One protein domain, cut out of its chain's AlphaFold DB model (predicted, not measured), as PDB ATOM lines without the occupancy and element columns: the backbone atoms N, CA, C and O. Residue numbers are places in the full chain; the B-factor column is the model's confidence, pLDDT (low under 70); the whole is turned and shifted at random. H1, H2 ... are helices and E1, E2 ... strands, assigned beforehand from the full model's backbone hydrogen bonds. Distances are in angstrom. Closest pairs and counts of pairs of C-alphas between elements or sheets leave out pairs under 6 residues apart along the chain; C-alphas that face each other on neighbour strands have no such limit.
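This is residues 3 to 104 of the 104 residues of an uncharacterized protein of Flavobacterium sp. 140616W15 (UniProt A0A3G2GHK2). Two antiparallel sheets of four strands stand partly face to face as a sandwich, and the one helix, H1, fills the space between E2 and E3 of one sheet and the edge strand E7 of the other. The sheets run E2 - E3 - E4 - E8 and E1 - E5 - E6 - E7, and the chain passes between them at E1 to E2, E4 to E5 and E7 to E8. The 102 printed residues, with eight named strands and one named helix in the order E1 E2 E3 E4 H1 E5 E6 E7 E8, are mostly strand. The whole is compact, with a radius of gyration of the C-alphas of 13.1 A, and rounded, spanning 38 by 29 by 22 A.

Look first at E2, residues 8 to 17, E3, residues 20 to 27, and E4, residues 37 to 43, a meander, each strand the antiparallel neighbour of the one before; N 14 and O 22 are 2.9 A apart, N 23 and O 40 2.8 A. E8, residues 97 to 103, is the edge strand after E4, with N 39 and O 101 3.0 A apart, and this sheet is twisted. In the other sheet, E5, residues 63 to 67, E6, residues 71 to 77, and E7, residues 86 to 93, make a second meander, with N 66 and O 72 2.9 A apart and N 73 and O 91 2.8 A. E1, residues 3 to 6, is its edge strand beside E5, with N 4 and O 65 2.8 A apart. The facing parts of the two sheets are 10.7 A centre to centre, their strands at 30 degrees. H1, residues 47 to 56, makes two layers with the sheet E2 E3 E4 E8: it is on one face, over E2 and E3, at a height over the sheet of 9.7 A, and runs along the strands, at 23 degrees to E2 on the local plane. The closest C-alphas of H1 and E7 are those of Ser 50 and Leu 93, 7.0 A apart. Every O i to N i+4 pair in H1 is within hydrogen-bond range.

Find C-alpha 3 at (187.185, 192.387, 236.830), where E1 begins. E2 starts at C-alpha 8, bends by 65 degrees at residue 11 and spans 23.8 A; E3 spans 22.9 A. H1 runs 14.4 A from C-alpha 47 at (208.684, 185.497, 241.567). E7 spans 20.7 A and bends by 56 degrees at residue 89. E8 ends at C-alpha 103 at (190.785, 176.837, 228.372).

The two farthest C-alphas, those of Glu 18 and Glu 80, are 39.5 A apart. The printed part has no cut, and no link is long. The model's pLDDT is under 70 at residues 29 to 37, 58 to 60, 77 to 86 and 104.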
ATOM      1  N   ILE A   3     187.335 193.782 236.387       84.81
ATOM      2  CA  ILE A   3     187.185 192.387 236.830       84.81
ATOM      3  C   ILE A   3     187.717 191.470 235.726       84.81
ATOM      4  O   ILE A   3     187.253 191.544 234.587       84.81
ATOM      5  N   ILE A   4     188.701 190.635 236.058       85.31
ATOM      6  CA  ILE A   4     189.295 189.657 235.141       85.31
ATOM      7  C   ILE A   4     188.480 188.368 235.152       85.31
ATOM      8  O   ILE A   4     188.146 187.846 234.092       85.31
ATOM      9  N   ASN A   5     188.172 187.853 236.343       80.88
ATOM     10  CA  ASN A   5     187.385 186.639 236.499       80.88
ATOM     11  C   ASN A   5     186.663 186.630 237.852       80.88
ATOM     12  O   ASN A   5     187.150 187.214 238.826       80.88
ATOM     13  N   LYS A   6     185.503 185.972 237.903       81.81
ATOM     14  CA  LYS A   6     184.701 185.812 239.115       81.81
ATOM     15  C   LYS A   6     184.577 184.341 239.465       81.81
ATOM     16  O   LYS A   6     184.233 183.528 238.614       81.81
ATOM     17  N   TYR A   7     184.838 184.042 240.728       80.56
ATOM     18  CA  TYR A   7     184.726 182.721 241.330       80.56
ATOM     19  C   TYR A   7     185.694 181.631 240.823       80.56
ATOM     20  O   TYR A   7     185.371 180.452 240.997       80.56
ATOM     21  N   PRO A   8     186.883 181.933 240.245       83.25
ATOM     22  CA  PRO A   8     187.883 180.890 240.071       83.25
ATOM     23  C   PRO A   8     188.447 180.449 241.429       83.25
ATOM     24  O   PRO A   8     188.687 181.279 242.308       83.25
ATOM     25  N   ILE A   9     188.709 179.155 241.579       84.38
ATOM     26  CA  ILE A   9     189.472 178.584 242.694       84.38
ATOM     27  C   ILE A   9     190.873 178.270 242.193       84.38
ATOM     28  O   ILE A   9     191.014 177.613 241.161       84.38
ATOM     29  N   LEU A  10     191.909 178.717 242.904       85.62
ATOM     30  CA  LEU A  10     193.278 178.400 242.509       85.62
ATOM     31  C   LEU A  10     193.514 176.894 242.666       85.62
ATOM     32  O   LEU A  10     193.392 176.346 243.760       85.62
ATOM     33  N   ALA A  11     193.890 176.244 241.570       84.12
ATOM     34  CA  ALA A  11     194.174 174.815 241.528       84.12
ATOM     35  C   ALA A  11     195.679 174.533 241.491       84.12
ATOM     36  O   ALA A  11     196.145 173.575 242.105       84.12
ATOM     37  N   GLU A  12     196.452 175.363 240.783       86.38
ATOM     38  CA  GLU A  12     197.886 175.138 240.597       86.38
ATOM     39  C   GLU A  12     198.661 176.455 240.488       86.38
ATOM     40  O   GLU A  12     198.231 177.403 239.827       86.38
ATOM     41  N   VAL A  13     199.850 176.474 241.095       88.00
ATOM     42  CA  VAL A  13     200.873 177.508 240.912       88.00
ATOM     43  C   VAL A  13     202.098 176.842 240.310       88.00
ATOM     44  O   VAL A  13     202.687 175.954 240.921       88.00
ATOM     45  N   GLN A  14     202.506 177.289 239.129       89.00
ATOM     46  CA  GLN A  14     203.685 176.778 238.445       89.00
ATOM     47  C   GLN A  14     204.642 177.930 238.145       89.00
ATOM     48  O   GLN A  14     204.291 178.885 237.456       89.00
ATOM     49  N   GLN A  15     205.877 177.836 238.630       89.81
ATOM     50  CA  GLN A  15     206.944 178.720 238.173       89.81
ATOM     51  C   GLN A  15     207.398 178.270 236.779       89.81
ATOM     52  O   GLN A  15     207.752 177.105 236.598       89.81
ATOM     53  N   LEU A  16     207.374 179.175 235.799       87.88
ATOM     54  CA  LEU A  16     207.821 178.874 234.433       87.88
ATOM     55  C   LEU A  16     209.311 179.184 234.258       87.88
ATOM     56  O   LEU A  16     210.044 178.395 233.668       87.88
ATOM     57  N   ASP A  17     209.752 180.317 234.802       87.62
ATOM     58  CA  ASP A  17     211.147 180.751 234.854       87.62
ATOM     59  C   ASP A  17     211.377 181.692 236.057       87.62
ATOM     60  O   ASP A  17     210.536 181.818 236.950       87.62
ATOM     61  N   GLU A  18     212.539 182.338 236.135       86.31
ATOM     62  CA  GLU A  18     212.888 183.274 237.218       86.31
ATOM     63  C   GLU A  18     211.977 184.511 237.309       86.31
ATOM     64  O   GLU A  18     211.889 185.121 238.378       86.31
ATOM     65  N   ASN A  19     211.282 184.862 236.222       88.00
ATOM     66  CA  ASN A  19     210.495 186.087 236.100       88.00
ATOM     67  C   ASN A  19     209.032 185.836 235.706       88.00
ATOM     68  O   ASN A  19     208.301 186.790 235.427       88.00
ATOM     69  N   SER A  20     208.572 184.583 235.677       87.12
ATOM     70  CA  SER A  20     207.182 184.283 235.367       87.12
ATOM     71  C   SER A  20     206.569 183.137 236.165       87.12
ATOM     72  O   SER A  20     207.184 182.101 236.435       87.12
ATOM     73  N   ILE A  21     205.300 183.342 236.522       90.06
ATOM     74  CA  ILE A  21     204.423 182.340 237.127       90.06
ATOM     75  C   ILE A  21     203.208 182.110 236.254       90.06
ATOM     76  O   ILE A  21     202.689 183.031 235.625       90.06
ATOM     77  N   LEU A  22     202.746 180.872 236.283       89.62
ATOM     78  CA  LEU A  22     201.479 180.437 235.752       89.62
ATOM     79  C   LEU A  22     200.573 180.073 236.925       89.62
ATOM     80  O   LEU A  22     200.925 179.232 237.753       89.62
ATOM     81  N   LEU A  23     199.410 180.701 236.988       88.56
ATOM     82  CA  LEU A  23     198.366 180.373 237.942       88.56
ATOM     83  C   LEU A  23     197.224 179.719 237.175       88.56
ATOM     84  O   LEU A  23     196.675 180.340 236.262       88.56
ATOM     85  N   LYS A  24     196.881 178.482 237.532       88.25
ATOM     86  CA  LYS A  24     195.737 177.771 236.958       88.25
ATOM     87  C   LYS A  24     194.616 177.720 237.970       88.25
ATOM     88  O   LYS A  24     194.835 177.395 239.138       88.25
ATOM     89  N   PHE A  25     193.416 178.005 237.504       85.69
ATOM     90  CA  PHE A  25     192.233 178.014 238.333       85.69
ATOM     91  C   PHE A  25     191.122 177.208 237.686       85.69
ATOM     92  O   PHE A  25     191.062 177.090 236.464       85.69
ATOM     93  N   VAL A  26     190.230 176.713 238.530       85.19
ATOM     94  CA  VAL A  26     189.048 175.948 238.145       85.19
ATOM     95  C   VAL A  26     187.798 176.747 238.487       85.19
ATOM     96  O   VAL A  26     187.764 177.481 239.477       85.19
ATOM     97  N   ASP A  27     186.771 176.641 237.652       75.62
ATOM     98  CA  ASP A  27     185.483 177.288 237.910       75.62
ATOM     99  C   ASP A  27     184.749 176.571 239.054       75.62
ATOM    100  O   ASP A  27     184.434 175.380 238.955       75.62
ATOM    101  N   TYR A  28     184.436 177.310 240.125       70.38
ATOM    102  CA  TYR A  28     183.680 176.811 241.276       70.38
ATOM    103  C   TYR A  28     182.366 176.122 240.879       70.38
ATOM    104  O   TYR A  28     181.999 175.100 241.457       70.38
ATOM    105  N   ASN A  29     181.675 176.625 239.852       65.94
ATOM    106  CA  ASN A  29     180.386 176.080 239.420       65.94
ATOM    107  C   ASN A  29     180.509 174.786 238.597       65.94
ATOM    108  O   ASN A  29     179.489 174.193 238.235       65.94
ATOM    109  N   ARG A  30     181.730 174.359 238.249       61.97
ATOM    110  CA  ARG A  30     181.980 173.233 237.333       61.97
ATOM    111  C   ARG A  30     182.854 172.126 237.918       61.97
ATOM    112  O   ARG A  30     183.187 171.197 237.185       61.97
ATOM    113  N   ILE A  31     183.158 172.181 239.216       57.06
ATOM    114  CA  ILE A  31     183.953 171.159 239.912       57.06
ATOM    115  C   ILE A  31     183.400 169.755 239.592       57.06
ATOM    116  O   ILE A  31     182.236 169.450 239.867       57.06
ATOM    117  N   GLY A  32     184.226 168.900 238.980       53.62
ATOM    118  CA  GLY A  32     183.885 167.521 238.603       53.62
ATOM    119  C   GLY A  32     183.390 167.288 237.165       53.62
ATOM    120  O   GLY A  32     183.049 166.152 236.827       53.62
ATOM    121  N   ARG A  33     183.350 168.304 236.293       48.53
ATOM    122  CA  ARG A  33     183.082 168.147 234.847       48.53
ATOM    123  C   ARG A  33     184.101 168.971 234.068       48.53
ATOM    124  O   ARG A  33     183.992 170.182 234.163       48.53
ATOM    125  N   ASN A  34     185.029 168.321 233.339       49.03
ATOM    126  CA  ASN A  34     186.056 168.915 232.449       49.03
ATOM    127  C   ASN A  34     186.162 170.433 232.619       49.03
ATOM    128  O   ASN A  34     185.475 171.202 231.951       49.03
ATOM    129  N   GLU A  35     186.882 170.798 233.672       54.34
ATOM    130  CA  GLU A  35     186.760 172.090 234.325       54.34
ATOM    131  C   GLU A  35     187.367 173.155 233.422       54.34
ATOM    132  O   GLU A  35     188.509 173.002 232.998       54.34
ATOM    133  N   ASN A  36     186.620 174.228 233.140       55.62
ATOM    134  CA  ASN A  36     187.182 175.389 232.461       55.62
ATOM    135  C   ASN A  36     188.425 175.827 233.240       55.62
ATOM    136  O   ASN A  36     188.312 176.241 234.401       55.62
ATOM    137  N   VAL A  37     189.592 175.722 232.611       65.62
ATOM    138  CA  VAL A  37     190.850 176.109 233.235       65.62
ATOM    139  C   VAL A  37     191.105 177.558 232.867       65.62
ATOM    140  O   VAL A  37     191.315 177.915 231.711       65.62
ATOM    141  N   PHE A  38     191.075 178.421 233.869       75.38
ATOM    142  CA  PHE A  38     191.521 179.795 233.723       75.38
ATOM    143  C   PHE A  38     193.017 179.850 233.999       75.38
ATOM    144  O   PHE A  38     193.485 179.326 235.012       75.38
ATOM    145  N   VAL A  39     193.764 180.496 233.109       80.75
ATOM    146  CA  VAL A  39     195.215 180.604 233.225       80.75
ATOM    147  C   VAL A  39     195.638 182.066 233.243       80.75
ATOM    148  O   VAL A  39     195.324 182.832 232.332       80.75
ATOM    149  N   LEU A  40     196.387 182.439 234.282       83.31
ATOM    150  CA  LEU A  40     197.090 183.714 234.364       83.31
ATOM    151  C   LEU A  40     198.589 183.485 234.303       83.31
ATOM    152  O   LEU A  40     199.171 182.895 235.213       83.31
ATOM    153  N   LYS A  41     199.224 184.022 233.265       85.69
ATOM    154  CA  LYS A  41     200.679 184.133 233.211       85.69
ATOM    155  C   LYS A  41     201.079 185.523 233.672       85.69
ATOM    156  O   LYS A  41     200.727 186.500 233.021       85.69
ATOM    157  N   ILE A  42     201.818 185.617 234.769       83.19
ATOM    158  CA  ILE A  42     202.269 186.888 235.346       83.19
ATOM    159  C   ILE A  42     203.773 186.999 235.138       83.19
ATOM    160  O   ILE A  42     204.513 186.096 235.523       83.19
ATOM    161  N   ILE A  43     204.216 188.108 234.547       83.88
ATOM    162  CA  ILE A  43     205.627 188.423 234.308       83.88
ATOM    163  C   ILE A  43     206.043 189.534 235.272       83.88
ATOM    164  O   ILE A  43     205.459 190.622 235.257       83.88
ATOM    165  N   ARG A  44     207.027 189.257 236.132       82.25
ATOM    166  CA  ARG A  44     207.568 190.201 237.120       82.25
ATOM    167  C   ARG A  44     208.921 189.745 237.653       82.25
ATOM    168  O   ARG A  44     209.241 188.564 237.632       82.25
ATOM    169  N   LYS A  45     209.658 190.670 238.264       78.19
ATOM    170  CA  LYS A  45     210.829 190.344 239.090       78.19
ATOM    171  C   LYS A  45     210.405 189.785 240.453       78.19
ATOM    172  O   LYS A  45     209.334 190.131 240.964       78.19
ATOM    173  N   ASP A  46     211.279 188.970 241.045       79.62
ATOM    174  CA  ASP A  46     211.109 188.339 242.367       79.62
ATOM    175  C   ASP A  46     209.833 187.483 242.477       79.62
ATOM    176  O   ASP A  46     208.919 187.705 243.279       79.62
ATOM    177  N   ILE A  47     209.767 186.479 241.605       82.44
ATOM    178  CA  ILE A  47     208.684 185.497 241.567       82.44
ATOM    179  C   ILE A  47     208.605 184.676 242.859       82.44
ATOM    180  O   ILE A  47     207.504 184.388 243.327       82.44
ATOM    181  N   ALA A  48     209.745 184.351 243.471       81.88
ATOM    182  CA  ALA A  48     209.805 183.527 244.678       81.88
ATOM    183  C   ALA A  48     208.970 184.123 245.824       81.88
ATOM    184  O   ALA A  48     208.176 183.418 246.448       81.88
ATOM    185  N   ARG A  49     209.071 185.439 246.048       82.00
ATOM    186  CA  ARG A  49     208.244 186.135 247.042       82.00
ATOM    187  C   ARG A  49     206.751 186.042 246.730       82.00
ATOM    188  O   ARG A  49     205.946 185.882 247.640       82.00
ATOM    189  N   SER A  50     206.385 186.129 245.454       81.69
ATOM    190  CA  SER A  50     204.988 186.056 245.012       81.69
ATOM    191  C   SER A  50     204.395 184.668 245.238       81.69
ATOM    192  O   SER A  50     203.286 184.559 245.748       81.69
ATOM    193  N   ILE A  51     205.147 183.614 244.911       81.38
ATOM    194  CA  ILE A  51     204.734 182.223 245.140       81.38
ATOM    195  C   ILE A  51     204.525 181.966 246.635       81.38
ATOM    196  O   ILE A  51     203.515 181.376 247.012       81.38
ATOM    197  N   ASN A  52     205.433 182.449 247.487       82.75
ATOM    198  CA  ASN A  52     205.286 182.307 248.936       82.75
ATOM    199  C   ASN A  52     204.006 182.983 249.446       82.75
ATOM    200  O   ASN A  52     203.249 182.351 250.174       82.75
ATOM    201  N   LEU A  53     203.716 184.209 248.995       80.56
ATOM    202  CA  LEU A  53     202.478 184.913 249.351       80.56
ATOM    203  C   LEU A  53     201.227 184.146 248.901       80.56
ATOM    204  O   LEU A  53     200.300 183.972 249.682       80.56
ATOM    205  N   ILE A  54     201.209 183.644 247.661       81.38
ATOM    206  CA  ILE A  54     200.080 182.857 247.143       81.38
ATOM    207  C   ILE A  54     199.846 181.605 248.001       81.38
ATOM    208  O   ILE A  54     198.704 181.292 248.340       81.38
ATOM    209  N   ASN A  55     200.923 180.906 248.370       78.44
ATOM    210  CA  ASN A  55     200.848 179.703 249.196       78.44
ATOM    211  C   ASN A  55     200.360 180.004 250.623       78.44
ATOM    212  O   ASN A  55     199.608 179.206 251.179       78.44
ATOM    213  N   GLU A  56     200.743 181.145 251.205       79.62
ATOM    214  CA  GLU A  56     200.274 181.593 252.527       79.62
ATOM    215  C   GLU A  56     198.786 181.973 252.530       79.62
ATOM    216  O   GLU A  56     198.106 181.808 253.542       79.62
ATOM    217  N   CYS A  57     198.253 182.461 251.407       70.81
ATOM    218  CA  CYS A  57     196.866 182.917 251.320       70.81
ATOM    219  C   CYS A  57     195.828 181.798 251.132       70.81
ATOM    220  O   CYS A  57     194.641 182.114 251.102       70.81
ATOM    221  N   HIS A  58     196.237 180.524 251.017       66.19
ATOM    222  CA  HIS A  58     195.340 179.359 250.925       66.19
ATOM    223  C   HIS A  58     194.123 179.593 250.004       66.19
ATOM    224  O   HIS A  58     192.976 179.511 250.433       66.19
ATOM    225  N   LEU A  59     194.363 179.901 248.725       69.69
ATOM    226  CA  LEU A  59     193.326 180.284 247.745       69.69
ATOM    227  C   LEU A  59     192.452 179.113 247.251       69.69
ATOM    228  O   LEU A  59     192.087 179.043 246.078       69.69
ATOM    229  N   ASN A  60     192.125 178.174 248.134       69.44
ATOM    230  CA  ASN A  60     191.265 177.028 247.849       69.44
ATOM    231  C   ASN A  60     189.762 177.355 247.970       69.44
ATOM    232  O   ASN A  60     188.936 176.444 247.993       69.44
ATOM    233  N   TYR A  61     189.415 178.641 248.034       74.19
ATOM    234  CA  TYR A  61     188.050 179.168 248.059       74.19
ATOM    235  C   TYR A  61     187.762 179.983 246.794       74.19
ATOM    236  O   TYR A  61     188.704 180.391 246.111       74.19
ATOM    237  N   PRO A  62     186.481 180.235 246.462       79.62
ATOM    238  CA  PRO A  62     186.122 181.113 245.356       79.62
ATOM    239  C   PRO A  62     186.789 182.480 245.497       79.62
ATOM    240  O   PRO A  62     186.675 183.143 246.531       79.62
ATOM    241  N   THR A  63     187.482 182.893 244.440       80.75
ATOM    242  CA  THR A  63     188.204 184.164 244.405       80.75
ATOM    243  C   THR A  63     187.552 185.141 243.433       80.75
ATOM    244  O   THR A  63     186.829 184.742 242.525       80.75
ATOM    245  N   VAL A  64     187.792 186.439 243.581       85.50
ATOM    246  CA  VAL A  64     187.546 187.420 242.517       85.50
ATOM    247  C   VAL A  64     188.867 188.066 242.157       85.50
ATOM    248  O   VAL A  64     189.567 188.591 243.021       85.50
ATOM    249  N   VAL A  65     189.201 188.024 240.867       86.69
ATOM    250  CA  VAL A  65     190.448 188.581 240.345       86.69
ATOM    251  C   VAL A  65     190.157 189.916 239.685       86.69
ATOM    252  O   VAL A  65     189.355 190.002 238.748       86.69
ATOM    253  N   VAL A  66     190.825 190.956 240.165       88.94
ATOM    254  CA  VAL A  66     190.641 192.338 239.724       88.94
ATOM    255  C   VAL A  66     191.984 192.926 239.315       88.94
ATOM    256  O   VAL A  66     193.005 192.646 239.930       88.94
ATOM    257  N   ASP A  67     191.966 193.758 238.280       89.44
ATOM    258  CA  ASP A  67     193.087 194.597 237.872       89.44
ATOM    259  C   ASP A  67     192.774 196.076 238.135       89.44
ATOM    260  O   ASP A  67     191.815 196.637 237.588       89.44
ATOM    261  N   ASP A  68     193.577 196.708 238.986       87.56
ATOM    262  CA  ASP A  68     193.533 198.153 239.255       87.56
ATOM    263  C   ASP A  68     194.932 198.795 239.246       87.56
ATOM    264  O   ASP A  68     195.212 199.728 239.993       87.56
ATOM    265  N   GLY A  69     195.836 198.272 238.405       84.88
ATOM    266  CA  GLY A  69     197.269 198.612 238.415       84.88
ATOM    267  C   GLY A  69     198.125 197.612 239.204       84.88
ATOM    268  O   GLY A  69     199.349 197.607 239.092       84.88
ATOM    269  N   GLU A  70     197.468 196.717 239.934       89.19
ATOM    270  CA  GLU A  70     197.978 195.450 240.448       89.19
ATOM    271  C   GLU A  70     196.900 194.373 240.268       89.19
ATOM    272  O   GLU A  70     195.715 194.690 240.145       89.19
ATOM    273  N   LEU A  71     197.309 193.102 240.230       89.50
ATOM    274  CA  LEU A  71     196.374 191.981 240.263       89.50
ATOM    275  C   LEU A  71     195.998 191.702 241.713       89.50
ATOM    276  O   LEU A  71     196.800 191.134 242.453       89.50
ATOM    277  N   THR A  72     194.790 192.081 242.111       89.25
ATOM    278  CA  THR A  72     194.255 191.795 243.442       89.25
ATOM    279  C   THR A  72     193.317 190.601 243.379       89.25
ATOM    280  O   THR A  72     192.397 190.544 242.558       89.25
ATOM    281  N   PHE A  73     193.544 189.649 244.271       86.94
ATOM    282  CA  PHE A  73     192.749 188.445 244.435       86.94
ATOM    283  C   PHE A  73     192.016 188.557 245.765       86.94
ATOM    284  O   PHE A  73     192.651 188.606 246.819       86.94
ATOM    285  N   TYR A  74     190.693 188.620 245.707       84.94
ATOM    286  CA  TYR A  74     189.828 188.645 246.879       84.94
ATOM    287  C   TYR A  74     189.309 187.237 247.150       84.94
ATOM    288  O   TYR A  74     188.761 186.624 246.238       84.94
ATOM    289  N   ASN A  75     189.458 186.740 248.376       80.25
ATOM    290  CA  ASN A  75     188.965 185.427 248.795       80.25
ATOM    291  C   ASN A  75     187.921 185.605 249.886       80.25
ATOM    292  O   ASN A  75     188.115 186.401 250.808       80.25
ATOM    293  N   GLY A  76     186.830 184.852 249.817       70.56
ATOM    294  CA  GLY A  76     185.750 185.007 250.781       70.56
ATOM    295  C   GLY A  76     184.582 184.070 250.553       70.56
ATOM    296  O   GLY A  76     184.523 183.361 249.548       70.56
ATOM    297  N   ASN A  77     183.650 184.076 251.506       65.81
ATOM    298  CA  ASN A  77     182.415 183.321 251.368       65.81
ATOM    299  C   ASN A  77     181.434 184.101 250.481       65.81
ATOM    300  O   ASN A  77     181.157 185.279 250.709       65.81
ATOM    301  N   MET A  78     180.911 183.433 249.457       62.38
ATOM    302  CA  MET A  78     179.926 183.997 248.540       62.38
ATOM    303  C   MET A  78     178.509 184.045 249.111       62.38
ATOM    304  O   MET A  78     177.704 184.836 248.621       62.38
ATOM    305  N   ASP A  79     178.199 183.210 250.106       59.59
ATOM    306  CA  ASP A  79     176.820 183.005 250.568       59.59
ATOM    307  C   ASP A  79     176.180 184.280 251.145       59.59
ATOM    308  O   ASP A  79     174.956 184.412 251.141       59.59
ATOM    309  N   GLU A  80     176.986 185.243 251.599       53.22
ATOM    310  CA  GLU A  80     176.494 186.470 252.237       53.22
ATOM    311  C   GLU A  80     176.388 187.672 251.281       53.22
ATOM    312  O   GLU A  80     175.621 188.599 251.540       53.22
ATOM    313  N   SER A  81     177.099 187.663 250.145       57.19
ATOM    314  CA  SER A  81     177.039 188.740 249.147       57.19
ATOM    315  C   SER A  81     177.445 188.219 247.761       57.19
ATOM    316  O   SER A  81     178.628 188.113 247.453       57.19
ATOM    317  N   PRO A  82     176.496 187.892 246.872       54.44
ATOM    318  CA  PRO A  82     176.823 187.286 245.581       54.44
ATOM    319  C   PRO A  82     177.556 188.245 244.629       54.44
ATOM    320  O   PRO A  82     178.365 187.798 243.815       54.44
ATOM    321  N   ASP A  83     177.328 189.557 244.740       54.50
ATOM    322  CA  ASP A  83     177.930 190.546 243.837       54.50
ATOM    323  C   ASP A  83     179.352 190.956 244.246       54.50
ATOM    324  O   ASP A  83     180.162 191.295 243.377       54.50
ATOM    325  N   TRP A  84     179.649 190.909 245.550       57.84
ATOM    326  CA  TRP A  84     180.872 191.456 246.142       57.84
ATOM    327  C   TRP A  84     181.500 190.586 247.232       57.84
ATOM    328  O   TRP A  84     182.471 191.046 247.798       57.84
ATOM    329  N   GLY A  85     180.997 189.387 247.526       59.84
ATOM    330  CA  GLY A  85     181.499 188.496 248.583       59.84
ATOM    331  C   GLY A  85     181.459 189.099 249.995       59.84
ATOM    332  O   GLY A  85     181.365 190.313 250.172       59.84
ATOM    333  N   ASP A  86     181.543 188.261 251.027       66.06
ATOM    334  CA  ASP A  86     182.202 188.684 252.267       66.06
ATOM    335  C   ASP A  86     183.676 188.284 252.140       66.06
ATOM    336  O   ASP A  86     184.051 187.127 252.363       66.06
ATOM    337  N   TRP A  87     184.500 189.204 251.622       72.56
ATOM    338  CA  TRP A  87     185.923 188.955 251.390       72.56
ATOM    339  C   TRP A  87     186.667 188.917 252.724       72.56
ATOM    340  O   TRP A  87     186.957 189.946 253.329       72.56
ATOM    341  N   THR A  88     187.024 187.718 253.168       71.44
ATOM    342  CA  THR A  88     187.747 187.499 254.424       71.44
ATOM    343  C   THR A  88     189.241 187.779 254.296       71.44
ATOM    344  O   THR A  88     189.925 187.989 255.297       71.44
ATOM    345  N   SER A  89     189.770 187.789 253.070       75.69
ATOM    346  CA  SER A  89     191.163 188.126 252.791       75.69
ATOM    347  C   SER A  89     191.354 188.605 251.354       75.69
ATOM    348  O   SER A  89     190.551 188.330 250.465       75.69
ATOM    349  N   SER A  90     192.456 189.308 251.116       82.12
ATOM    350  CA  SER A  90     192.897 189.653 249.769       82.12
ATOM    351  C   SER A  90     194.415 189.672 249.696       82.12
ATOM    352  O   SER A  90     195.065 190.042 250.676       82.12
ATOM    353  N   PHE A  91     194.980 189.371 248.531       83.25
ATOM    354  CA  PHE A  91     196.391 189.640 248.258       83.25
ATOM    355  C   PHE A  91     196.572 190.272 246.879       83.25
ATOM    356  O   PHE A  91     195.815 190.000 245.948       83.25
ATOM    357  N   GLY A  92     197.577 191.137 246.772       85.19
ATOM    358  CA  GLY A  92     197.927 191.858 245.553       85.19
ATOM    359  C   GLY A  92     199.240 191.359 244.959       85.19
ATOM    360  O   GLY A  92     200.201 191.068 245.677       85.19
ATOM    361  N   LEU A  93     199.301 191.286 243.633       86.00
ATOM    362  CA  LEU A  93     200.509 191.027 242.865       86.00
ATOM    363  C   LEU A  93     200.743 192.159 241.867       86.00
ATOM    364  O   LEU A  93     200.006 192.332 240.898       86.00
ATOM    365  N   THR A  94     201.840 192.885 242.057       87.31
ATOM    366  CA  THR A  94     202.377 193.790 241.037       87.31
ATOM    367  C   THR A  94     202.914 192.990 239.852       87.31
ATOM    368  O   THR A  94     203.537 191.943 240.051       87.31
ATOM    369  N   TYR A  95     202.760 193.506 238.636       87.69
ATOM    370  CA  TYR A  95     203.192 192.838 237.410       87.69
ATOM    371  C   TYR A  95     203.798 193.834 236.410       87.69
ATOM    372  O   TYR A  95     203.466 195.016 236.427       87.69
ATOM    373  N   GLU A  96     204.682 193.358 235.528       89.75
ATOM    374  CA  GLU A  96     205.116 194.111 234.338       89.75
ATOM    375  C   GLU A  96     204.163 193.852 233.166       89.75
ATOM    376  O   GLU A  96     203.791 194.758 232.422       89.75
ATOM    377  N   LYS A  97     203.732 192.594 233.024       89.12
ATOM    378  CA  LYS A  97     202.723 192.148 232.062       89.12
ATOM    379  C   LYS A  97     201.987 190.938 232.631       89.12
ATOM    380  O   LYS A  97     202.592 190.134 233.342       89.12
ATOM    381  N   TYR A  98     200.720 190.772 232.266       90.06
ATOM    382  CA  TYR A  98     200.028 189.498 232.424       90.06
ATOM    383  C   TYR A  98     199.320 189.072 231.133       90.06
ATOM    384  O   TYR A  98     198.981 189.903 230.286       90.06
ATOM    385  N   GLU A  99     199.125 187.767 230.976       89.31
ATOM    386  CA  GLU A  99     198.330 187.157 229.909       89.31
ATOM    387  C   GLU A  99     197.215 186.327 230.548       89.31
ATOM    388  O   GLU A  99     197.423 185.691 231.583       89.31
ATOM    389  N   PHE A 100     196.030 186.382 229.943       84.75
ATOM    390  CA  PHE A 100     194.818 185.703 230.390       84.75
ATOM    391  C   PHE A 100     194.315 184.798 229.268       84.75
ATOM    392  O   PHE A 100     194.178 185.258 228.130       84.75
ATOM    393  N   GLU A 101     193.999 183.552 229.606       84.94
ATOM    394  CA  GLU A 101     193.418 182.574 228.689       84.94
ATOM    395  C   GLU A 101     192.329 181.754 229.395       84.94
ATOM    396  O   GLU A 101     192.486 181.357 230.554       84.94
ATOM    397  N   LEU A 102     191.215 181.523 228.691       78.38
ATOM    398  CA  LEU A 102     190.191 180.550 229.069       78.38
ATOM    399  C   LEU A 102     190.442 179.277 228.265       78.38
ATOM    400  O   LEU A 102     190.462 179.328 227.037       78.38
ATOM    401  N   ILE A 103     190.621 178.162 228.962       73.81
ATOM    402  CA  ILE A 103     190.785 176.837 228.372       73.81
ATOM    403  C   ILE A 103     189.478 176.071 228.611       73.81
ATOM    404  O   ILE A 103     189.078 175.899 229.764       73.81
ATOM    405  N   ASP A 104     188.828 175.659 227.522       60.09
ATOM    406  CA  ASP A 104     187.642 174.780 227.508       60.09
ATOM    407  C   ASP A 104     188.030 173.288 227.519       60.09
ATOM    408  O   ASP A 104     189.081 172.933 226.929       60.09
TER     409      ASP A 104